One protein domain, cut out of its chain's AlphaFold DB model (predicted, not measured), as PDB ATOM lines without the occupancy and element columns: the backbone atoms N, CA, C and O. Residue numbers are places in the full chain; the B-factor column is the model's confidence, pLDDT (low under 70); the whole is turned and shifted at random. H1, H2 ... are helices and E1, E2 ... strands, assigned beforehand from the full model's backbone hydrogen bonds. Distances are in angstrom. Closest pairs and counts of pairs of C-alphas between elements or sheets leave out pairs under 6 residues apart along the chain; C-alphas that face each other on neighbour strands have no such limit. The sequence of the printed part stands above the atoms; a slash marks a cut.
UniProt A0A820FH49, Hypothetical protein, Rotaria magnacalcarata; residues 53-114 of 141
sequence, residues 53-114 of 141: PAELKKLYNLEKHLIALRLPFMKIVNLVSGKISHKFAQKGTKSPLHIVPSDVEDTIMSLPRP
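Overview. This is residues 53 to 114 of the 141 residues of the protein "Hypothetical protein" of Rotaria magnacalcarata (UniProt A0A820FH49). This is a long, thin ribbon of two antiparallel strand runs, with a long loop, residues 79 to 90, at one end and three short helices loosely gathered toward the other. E1 runs on into E2, the chain turns through that loop, and E3 and E4 come back beside them, E3 paired with E2 and E4 with E1, in two small sheets of two strands each. The printed part has 62 residues, with named elements in the order H1, H2, E1, E2, E3, E4, H3; the class is mixed, helices and strands, and under half of the residues are in named elements. The whole is extended, with a radius of gyration of the C-alphas of 17.2 A, and its spans of 51 by 26 by 25 A are only just elongated.

Arrangement. Look first at E1, residues 70 to 73, and E4, residues 98 to 101, which are antiparallel neighbours at 155 degrees. The C-alphas of Arg 70 and Pro 101 face each other at 4.6 A, and N 71 and O 100 are within hydrogen-bond range at 2.8 A, as are N 100 and O 71 at 3.0 A. From E1 the chain runs on into E2, residues 76 to 78, across a break of 2 residues, at 30 degrees. E2 and E3, residues 91 to 93, form an antiparallel hairpin at 132 degrees, with N 77 and O 92 at 2.8 A and N 92 and O 77 at 2.9 A. E1 and E3 are apart, and so are E2 and E4. Before E1 find H2, residues 61 to 66; its closest C-alpha to E1 is that of His 65, 7.4 A from that of Leu 71. H3, residues 104 to 109, is close to H2 but not clearly touching, with the C-alphas of Leu 66 and Thr 107 closest at 6.6 A, and their lines are about perpendicular at 82 degrees. H1, residues 54 to 57, is close to H2 but not clearly touching, the C-alphas of Leu 56 and Lys 64 being closest at 7.4 A; H1 and H3 are apart. In H2 and H3 every O i to N i+4 pair is within hydrogen-bond range, while H1 is too short for such a pair.

Along the chain. Find C-alpha 70 at (131.124, 114.673, 87.978); from there E1 runs 9.7 A to C-alpha 73. E4 measures 9.8 A, E2 7.0 A and E3 7.2 A. H1 begins at C-alpha 54, (117.046, 103.790, 78.572), and is 4.9 A long; H2 is 9.0 A. H3, 8.6 A long, ends at C-alpha 109, (120.038, 127.425, 83.261).

Size, cuts and confidence. The two C-alphas farthest apart are those of Lys 83 and Met 109, at 51.2 A. The printed part has no cut. The link from E2 to E3, residues 79 to 90, is long; the other links are tight. The mean pLDDT of the printed part is 82.2, and residues 80 to 89 are under 70.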
ATOM      1  N   PRO A  53     120.305 103.148  82.138       92.00
ATOM      2  CA  PRO A  53     118.897 103.480  81.931       92.00
ATOM      3  C   PRO A  53     118.602 103.881  80.479       92.00
ATOM      4  O   PRO A  53     119.448 104.487  79.810       92.00
ATOM      5  N   ALA A  54     117.415 103.547  79.970       93.06
ATOM      6  CA  ALA A  54     117.046 103.790  78.572       93.06
ATOM      7  C   ALA A  54     117.111 105.286  78.206       93.06
ATOM      8  O   ALA A  54     117.549 105.660  77.116       93.06
ATOM      9  N   GLU A  55     116.766 106.142  79.164       90.19
ATOM     10  CA  GLU A  55     116.804 107.598  79.081       90.19
ATOM     11  C   GLU A  55     118.223 108.131  78.879       90.19
ATOM     12  O   GLU A  55     118.400 109.156  78.225       90.19
ATOM     13  N   LEU A  56     119.230 107.431  79.405       90.75
ATOM     14  CA  LEU A  56     120.642 107.786  79.266       90.75
ATOM     15  C   LEU A  56     121.294 107.101  78.058       90.75
ATOM     16  O   LEU A  56     122.249 107.635  77.488       90.75
ATOM     17  N   LYS A  57     120.784 105.934  77.635       91.62
ATOM     18  CA  LYS A  57     121.250 105.229  76.427       91.62
ATOM     19  C   LYS A  57     121.041 106.077  75.167       91.62
ATOM     20  O   LYS A  57     121.936 106.099  74.325       91.62
ATOM     21  N   LYS A  58     119.924 106.812  75.078       94.00
ATOM     22  CA  LYS A  58     119.587 107.685  73.935       94.00
ATOM     23  C   LYS A  58     120.448 108.951  73.804       94.00
ATOM     24  O   LYS A  58     120.434 109.562  72.745       94.00
ATOM     25  N   LEU A  59     121.178 109.342  74.851       92.69
ATOM     26  CA  LEU A  59     121.950 110.586  74.853       92.69
ATOM     27  C   LEU A  59     123.273 110.454  74.087       92.69
ATOM     28  O   LEU A  59     124.022 109.477  74.247       92.69
ATOM     29  N   TYR A  60     123.614 111.486  73.325       92.06
ATOM     30  CA  TYR A  60     124.922 111.644  72.701       92.06
ATOM     31  C   TYR A  60     126.017 111.894  73.744       92.06
ATOM     32  O   TYR A  60     125.767 112.306  74.877       92.06
ATOM     33  N   ASN A  61     127.276 111.678  73.353       88.62
ATOM     34  CA  ASN A  61     128.425 111.879  74.243       88.62
ATOM     35  C   ASN A  61     128.482 113.298  74.824       88.62
ATOM     36  O   ASN A  61     128.870 113.455  75.978       88.62
ATOM     37  N   LEU A  62     128.092 114.316  74.050       88.25
ATOM     38  CA  LEU A  62     128.047 115.702  74.518       88.25
ATOM     39  C   LEU A  62     126.947 115.901  75.571       88.25
ATOM     40  O   LEU A  62     127.209 116.437  76.640       88.25
ATOM     41  N   GLU A  63     125.739 115.410  75.300       90.19
ATOM     42  CA  GLU A  63     124.592 115.518  76.208       90.19
ATOM     43  C   GLU A  63     124.865 114.804  77.533       90.19
ATOM     44  O   GLU A  63     124.605 115.353  78.598       90.19
ATOM     45  N   LYS A  64     125.497 113.624  77.478       90.25
ATOM     46  CA  LYS A  64     125.963 112.894  78.666       90.25
ATOM     47  C   LYS A  64     126.932 113.713  79.517       90.25
ATOM     48  O   LYS A  64     126.887 113.596  80.734       90.25
ATOM     49  N   HIS A  65     127.795 114.526  78.900       88.56
ATOM     50  CA  HIS A  65     128.684 115.425  79.641       88.56
ATOM     51  C   HIS A  65     127.924 116.595  80.272       88.56
ATOM     52  O   HIS A  65     128.282 116.992  81.375       88.56
ATOM     53  N   LEU A  66     126.882 117.120  79.619       88.62
ATOM     54  CA  LEU A  66     126.087 118.234  80.154       88.62
ATOM     55  C   LEU A  66     125.317 117.856  81.426       88.62
ATOM     56  O   LEU A  66     125.153 118.690  82.307       88.62
ATOM     57  N   ILE A  67     124.875 116.602  81.538       90.75
ATOM     58  CA  ILE A  67     124.155 116.098  82.721       90.75
ATOM     59  C   ILE A  67     125.053 115.331  83.702       90.75
ATOM     60  O   ILE A  67     124.566 114.695  84.640       90.75
ATOM     61  N   ALA A  68     126.366 115.304  83.469       91.19
ATOM     62  CA  ALA A  68     127.277 114.566  84.327       91.19
ATOM     63  C   ALA A  68     127.408 115.279  85.674       91.19
ATOM     64  O   ALA A  68     127.881 116.404  85.736       91.19
ATOM     65  N   LEU A  69     127.096 114.588  86.773       91.50
ATOM     66  CA  LEU A  69     127.296 115.118  88.133       91.50
ATOM     67  C   LEU A  69     128.780 115.326  88.483       91.50
ATOM     68  O   LEU A  69     129.125 116.010  89.447       91.50
ATOM     69  N   ARG A  70     129.677 114.652  87.756       91.50
ATOM     70  CA  ARG A  70     131.124 114.673  87.978       91.50
ATOM     71  C   ARG A  70     131.853 114.587  86.645       91.50
ATOM     72  O   ARG A  70     131.636 113.638  85.894       91.50
ATOM     73  N   LEU A  71     132.749 115.534  86.389       89.75
ATOM     74  CA  LEU A  71     133.568 115.603  85.184       89.75
ATOM     75  C   LEU A  71     134.989 115.100  85.486       89.75
ATOM     76  O   LEU A  71     135.738 115.768  86.207       89.75
ATOM     77  N   PRO A  72     135.368 113.911  84.985       86.19
ATOM     78  CA  PRO A  72     136.712 113.387  85.163       86.19
ATOM     79  C   PRO A  72     137.690 114.024  84.169       86.19
ATOM     80  O   PRO A  72     137.527 113.916  82.955       86.19
ATOM     81  N   PHE A  73     138.773 114.599  84.684       88.19
ATOM     82  CA  PHE A  73     139.910 115.069  83.901       88.19
ATOM     83  C   PHE A  73     141.105 114.152  84.144       88.19
ATOM     84  O   PHE A  73     141.598 114.009  85.265       88.19
ATOM     85  N   MET A  74     141.582 113.521  83.071       88.44
ATOM     86  CA  MET A  74     142.755 112.654  83.106       88.44
ATOM     87  C   MET A  74     143.695 112.957  81.947       88.44
ATOM     88  O   MET A  74     143.271 113.191  80.814       88.44
ATOM     89  N   LYS A  75     145.000 112.896  82.220       85.44
ATOM     90  CA  LYS A  75     146.023 112.979  81.182       85.44
ATOM     91  C   LYS A  75     146.377 111.577  80.707       85.44
ATOM     92  O   LYS A  75     147.098 110.856  81.396       85.44
ATOM     93  N   ILE A  76     145.901 111.217  79.516       85.00
ATOM     94  CA  ILE A  76     146.298 109.971  78.859       85.00
ATOM     95  C   ILE A  76     147.716 110.141  78.307       85.00
ATOM     96  O   ILE A  76     148.000 111.063  77.541       85.00
ATOM     97  N   VAL A  77     148.610 109.246  78.706       85.50
ATOM     98  CA  VAL A  77     149.986 109.145  78.225       85.50
ATOM     99  C   VAL A  77     150.228 107.754  77.658       85.50
ATOM    100  O   VAL A  77     149.557 106.792  78.030       85.50
ATOM    101  N   ASN A  78     151.221 107.629  76.786       84.19
ATOM    102  CA  ASN A  78     151.761 106.315  76.468       84.19
ATOM    103  C   ASN A  78     152.602 105.863  77.664       84.19
ATOM    104  O   ASN A  78     153.520 106.575  78.082       84.19
ATOM    105  N   LEU A  79     152.263 104.709  78.225       74.69
ATOM    106  CA  LEU A  79     153.107 104.029  79.191       74.69
ATOM    107  C   LEU A  79     154.349 103.532  78.457       74.69
ATOM    108  O   LEU A  79     154.295 103.165  77.282       74.69
ATOM    109  N   VAL A  80     155.485 103.557  79.146       66.56
ATOM    110  CA  VAL A  80     156.754 103.079  78.595       66.56
ATOM    111  C   VAL A  80     156.733 101.549  78.614       66.56
ATOM    112  O   VAL A  80     157.393 100.916  79.427       66.56
ATOM    113  N   SER A  81     155.922 100.934  77.755       56.84
ATOM    114  CA  SER A  81     155.983  99.492  77.516       56.84
ATOM    115  C   SER A  81     157.196  99.228  76.620       56.84
ATOM    116  O   SER A  81     157.345  99.844  75.564       56.84
ATOM    117  N   GLY A  82     158.118  98.389  77.096       55.34
ATOM    118  CA  GLY A  82     159.442  98.199  76.504       55.34
ATOM    119  C   GLY A  82     159.415  97.866  75.009       55.34
ATOM    120  O   GLY A  82     158.635  97.026  74.592       55.34
ATOM    121  N   LYS A  83     160.287  98.547  74.246       52.41
ATOM    122  CA  LYS A  83     160.867  98.301  72.897       52.41
ATOM    123  C   LYS A  83     160.054  97.621  71.767       52.41
ATOM    124  O   LYS A  83     160.573  97.551  70.656       52.41
ATOM    125  N   ILE A  84     158.809  97.189  71.944       55.81
ATOM    126  CA  ILE A  84     158.006  96.531  70.906       55.81
ATOM    127  C   ILE A  84     157.029  97.559  70.332       55.81
ATOM    128  O   ILE A  84     155.872  97.636  70.717       55.81
ATOM    129  N   SER A  85     157.560  98.355  69.397       52.75
ATOM    130  CA  SER A  85     156.864  99.240  68.450       52.75
ATOM    131  C   SER A  85     155.887 100.282  69.027       52.75
ATOM    132  O   SER A  85     154.917  99.988  69.716       52.75
ATOM    133  N   HIS A  86     156.045 101.540  68.600       56.47
ATOM    134  CA  HIS A  86     155.108 102.637  68.886       56.47
ATOM    135  C   HIS A  86     153.641 102.348  68.501       56.47
ATOM    136  O   HIS A  86     152.751 103.064  68.958       56.47
ATOM    137  N   LYS A  87     153.372 101.312  67.690       55.88
ATOM    138  CA  LYS A  87     152.014 100.844  67.368       55.88
ATOM    139  C   LYS A  87     151.324 100.062  68.497       55.88
ATOM    140  O   LYS A  87     150.100 100.007  68.481       55.88
ATOM    141  N   PHE A  88     152.061  99.502  69.462       58.19
ATOM    142  CA  PHE A  88     151.517  98.657  70.543       58.19
ATOM    143  C   PHE A  88     151.743  99.235  71.949       58.19
ATOM    144  O   PHE A  88     151.576  98.538  72.946       58.19
ATOM    145  N   ALA A  89     152.118 100.515  72.052       65.19
ATOM    146  CA  ALA A  89     152.330 101.163  73.341       65.19
ATOM    147  C   ALA A  89     151.024 101.198  74.155       65.19
ATOM    148  O   ALA A  89     150.008 101.735  73.702       65.19
ATOM    149  N   GLN A  90     151.060 100.650  75.371       76.00
ATOM    150  CA  GLN A  90     149.927 100.700  76.285       76.00
ATOM    151  C   GLN A  90     149.641 102.159  76.659       76.00
ATOM    152  O   GLN A  90     150.550 102.921  76.985       76.00
ATOM    153  N   LYS A  91     148.373 102.571  76.622       80.69
ATOM    154  CA  LYS A  91     147.954 103.880  77.138       80.69
ATOM    155  C   LYS A  91     147.659 103.766  78.627       80.69
ATOM    156  O   LYS A  91     147.065 102.786  79.069       80.69
ATOM    157  N   GLY A  92     148.037 104.782  79.384       81.75
ATOM    158  CA  GLY A  92     147.726 104.897  80.802       81.75
ATOM    159  C   GLY A  92     147.519 106.347  81.195       81.75
ATOM    160  O   GLY A  92     147.627 107.249  80.365       81.75
ATOM    161  N   THR A  93     147.207 106.588  82.458       84.38
ATOM    162  CA  THR A  93     147.038 107.937  82.994       84.38
ATOM    163  C   THR A  93     148.274 108.337  83.787       84.38
ATOM    164  O   THR A  93     148.782 107.573  84.606       84.38
ATOM    165  N   LYS A  94     148.791 109.542  83.538       74.62
ATOM    166  CA  LYS A  94     149.821 110.155  84.387       74.62
ATOM    167  C   LYS A  94     149.121 111.182  85.265       74.62
ATOM    168  O   LYS A  94     148.528 112.095  84.697       74.62
ATOM    169  N   SER A  95     149.258 111.062  86.590       73.38
ATOM    170  CA  SER A  95     148.601 111.881  87.638       73.38
ATOM    171  C   SER A  95     147.293 111.281  88.188       73.38
ATOM    172  O   SER A  95     146.645 110.501  87.481       73.38
ATOM    173  N   PRO A  96     146.891 111.637  89.431       80.62
ATOM    174  CA  PRO A  96     145.563 111.343  89.952       80.62
ATOM    175  C   PRO A  96     144.448 111.831  89.027       80.62
ATOM    176  O   PRO A  96     144.587 112.826  88.313       80.62
ATOM    177  N   LEU A  97     143.325 111.119  89.063       83.06
ATOM    178  CA  LEU A  97     142.103 111.530  88.389       83.06
ATOM    179  C   LEU A  97     141.550 112.781  89.080       83.06
ATOM    180  O   LEU A  97     141.163 112.716  90.245       83.06
ATOM    181  N   HIS A  98     141.487 113.905  88.369       88.31
ATOM    182  CA  HIS A  98     140.830 115.102  88.884       88.31
ATOM    183  C   HIS A  98     139.335 114.989  88.594       88.31
ATOM    184  O   HIS A  98     138.924 115.016  87.437       88.31
ATOM    185  N   ILE A  99     138.524 114.813  89.635       89.81
ATOM    186  CA  ILE A  99     137.070 114.680  89.514       89.81
ATOM    187  C   ILE A  99     136.443 115.994  89.960       89.81
ATOM    188  O   ILE A  99     136.453 116.309  91.149       89.81
ATOM    189  N   VAL A 100     135.915 116.760  89.011       90.12
ATOM    190  CA  VAL A 100     135.297 118.059  89.295       90.12
ATOM    191  C   VAL A 100     133.789 117.858  89.460       90.12
ATOM    192  O   VAL A 100     133.178 117.256  88.573       90.12
ATOM    193  N   PRO A 101     133.174 118.293  90.575       92.50
ATOM    194  CA  PRO A 101     131.722 118.274  90.703       92.50
ATOM    195  C   PRO A 101     131.108 119.233  89.683       92.50
ATOM    196  O   PRO A 101     131.660 120.299  89.418       92.50
ATOM    197  N   SER A 102     129.981 118.843  89.104       90.00
ATOM    198  CA  SER A 102     129.248 119.661  88.144       90.00
ATOM    199  C   SER A 102     127.789 119.720  88.559       90.00
ATOM    200  O   SER A 102     127.204 118.692  88.908       90.00
ATOM    201  N   ASP A 103     127.225 120.923  88.523       91.62
ATOM    202  CA  ASP A 103     125.813 121.156  88.781       91.62
ATOM    203  C   ASP A 103     125.043 121.118  87.455       91.62
ATOM    204  O   ASP A 103     125.368 121.803  86.476       91.62
ATOM    205  N   VAL A 104     124.051 120.234  87.409       89.62
ATOM    206  CA  VAL A 104     123.213 120.027  86.229       89.62
ATOM    207  C   VAL A 104     122.242 121.194  86.067       89.62
ATOM    208  O   VAL A 104     122.018 121.621  84.936       89.62
ATOM    209  N   GLU A 105     121.730 121.744  87.169       90.81
ATOM    210  CA  GLU A 105     120.790 122.865  87.148       90.81
ATOM    211  C   GLU A 105     121.477 124.112  86.588       90.81
ATOM    212  O   GLU A 105     121.005 124.701  85.616       90.81
ATOM    213  N   ASP A 106     122.673 124.430  87.090       87.94
ATOM    214  CA  ASP A 106     123.487 125.533  86.564       87.94
ATOM    215  C   ASP A 106     123.789 125.358  85.071       87.94
ATOM    216  O   ASP A 106     123.785 126.317  84.291       87.94
ATOM    217  N   THR A 107     124.060 124.120  84.647       87.19
ATOM    218  CA  THR A 107     124.350 123.822  83.243       87.19
ATOM    219  C   THR A 107     123.126 124.078  82.370       87.19
ATOM    220  O   THR A 107     123.264 124.759  81.353       87.19
ATOM    221  N   ILE A 108     121.942 123.613  82.775       86.50
ATOM    222  CA  ILE A 108     120.681 123.821  82.049       86.50
ATOM    223  C   ILE A 108     120.319 125.309  82.008       86.50
ATOM    224  O   ILE A 108     120.081 125.842  80.925       86.50
ATOM    225  N   MET A 109     120.374 125.999  83.149       87.44
ATOM    226  CA  MET A 109     120.038 127.425  83.261       87.44
ATOM    227  C   MET A 109     120.972 128.330  82.453       87.44
ATOM    228  O   MET A 109     120.611 129.447  82.080       87.44
ATOM    229  N   SER A 110     122.184 127.858  82.163       83.56
ATOM    230  CA  SER A 110     123.157 128.593  81.358       83.56
ATOM    231  C   SER A 110     123.026 128.379  79.845       83.56
ATOM    232  O   SER A 110     123.714 129.071  79.089       83.56
ATOM    233  N   LEU A 111     122.201 127.431  79.384       85.50
ATOM    234  CA  LEU A 111     122.048 127.110  77.965       85.50
ATOM    235  C   LEU A 111     120.835 127.828  77.344       85.50
ATOM    236  O   LEU A 111     119.753 127.795  77.923       85.50
ATOM    237  N   PRO A 112     120.971 128.413  76.134       84.44
ATOM    238  CA  PRO A 112     122.193 128.576  75.339       84.44
ATOM    239  C   PRO A 112     123.094 129.695  75.893       84.44
ATOM    240  O   PRO A 112     122.643 130.817  76.118       84.44
ATOM    241  N   ARG A 113     124.396 129.417  76.073       79.75
ATOM    242  CA  ARG A 113     125.326 130.433  76.594       79.75
ATOM    243  C   ARG A 113     125.482 131.561  75.571       79.75
ATOM    244  O   ARG A 113     125.871 131.275  74.435       79.75
ATOM    245  N   PRO A 114     125.266 132.834  75.952       79.69
ATOM    246  CA  PRO A 114     125.595 133.953  75.078       79.69
ATOM    247  C   PRO A 114     127.107 133.979  74.820       79.69
ATOM    248  O   PRO A 114     127.895 133.555  75.670       79.69
TER     249      PRO A 114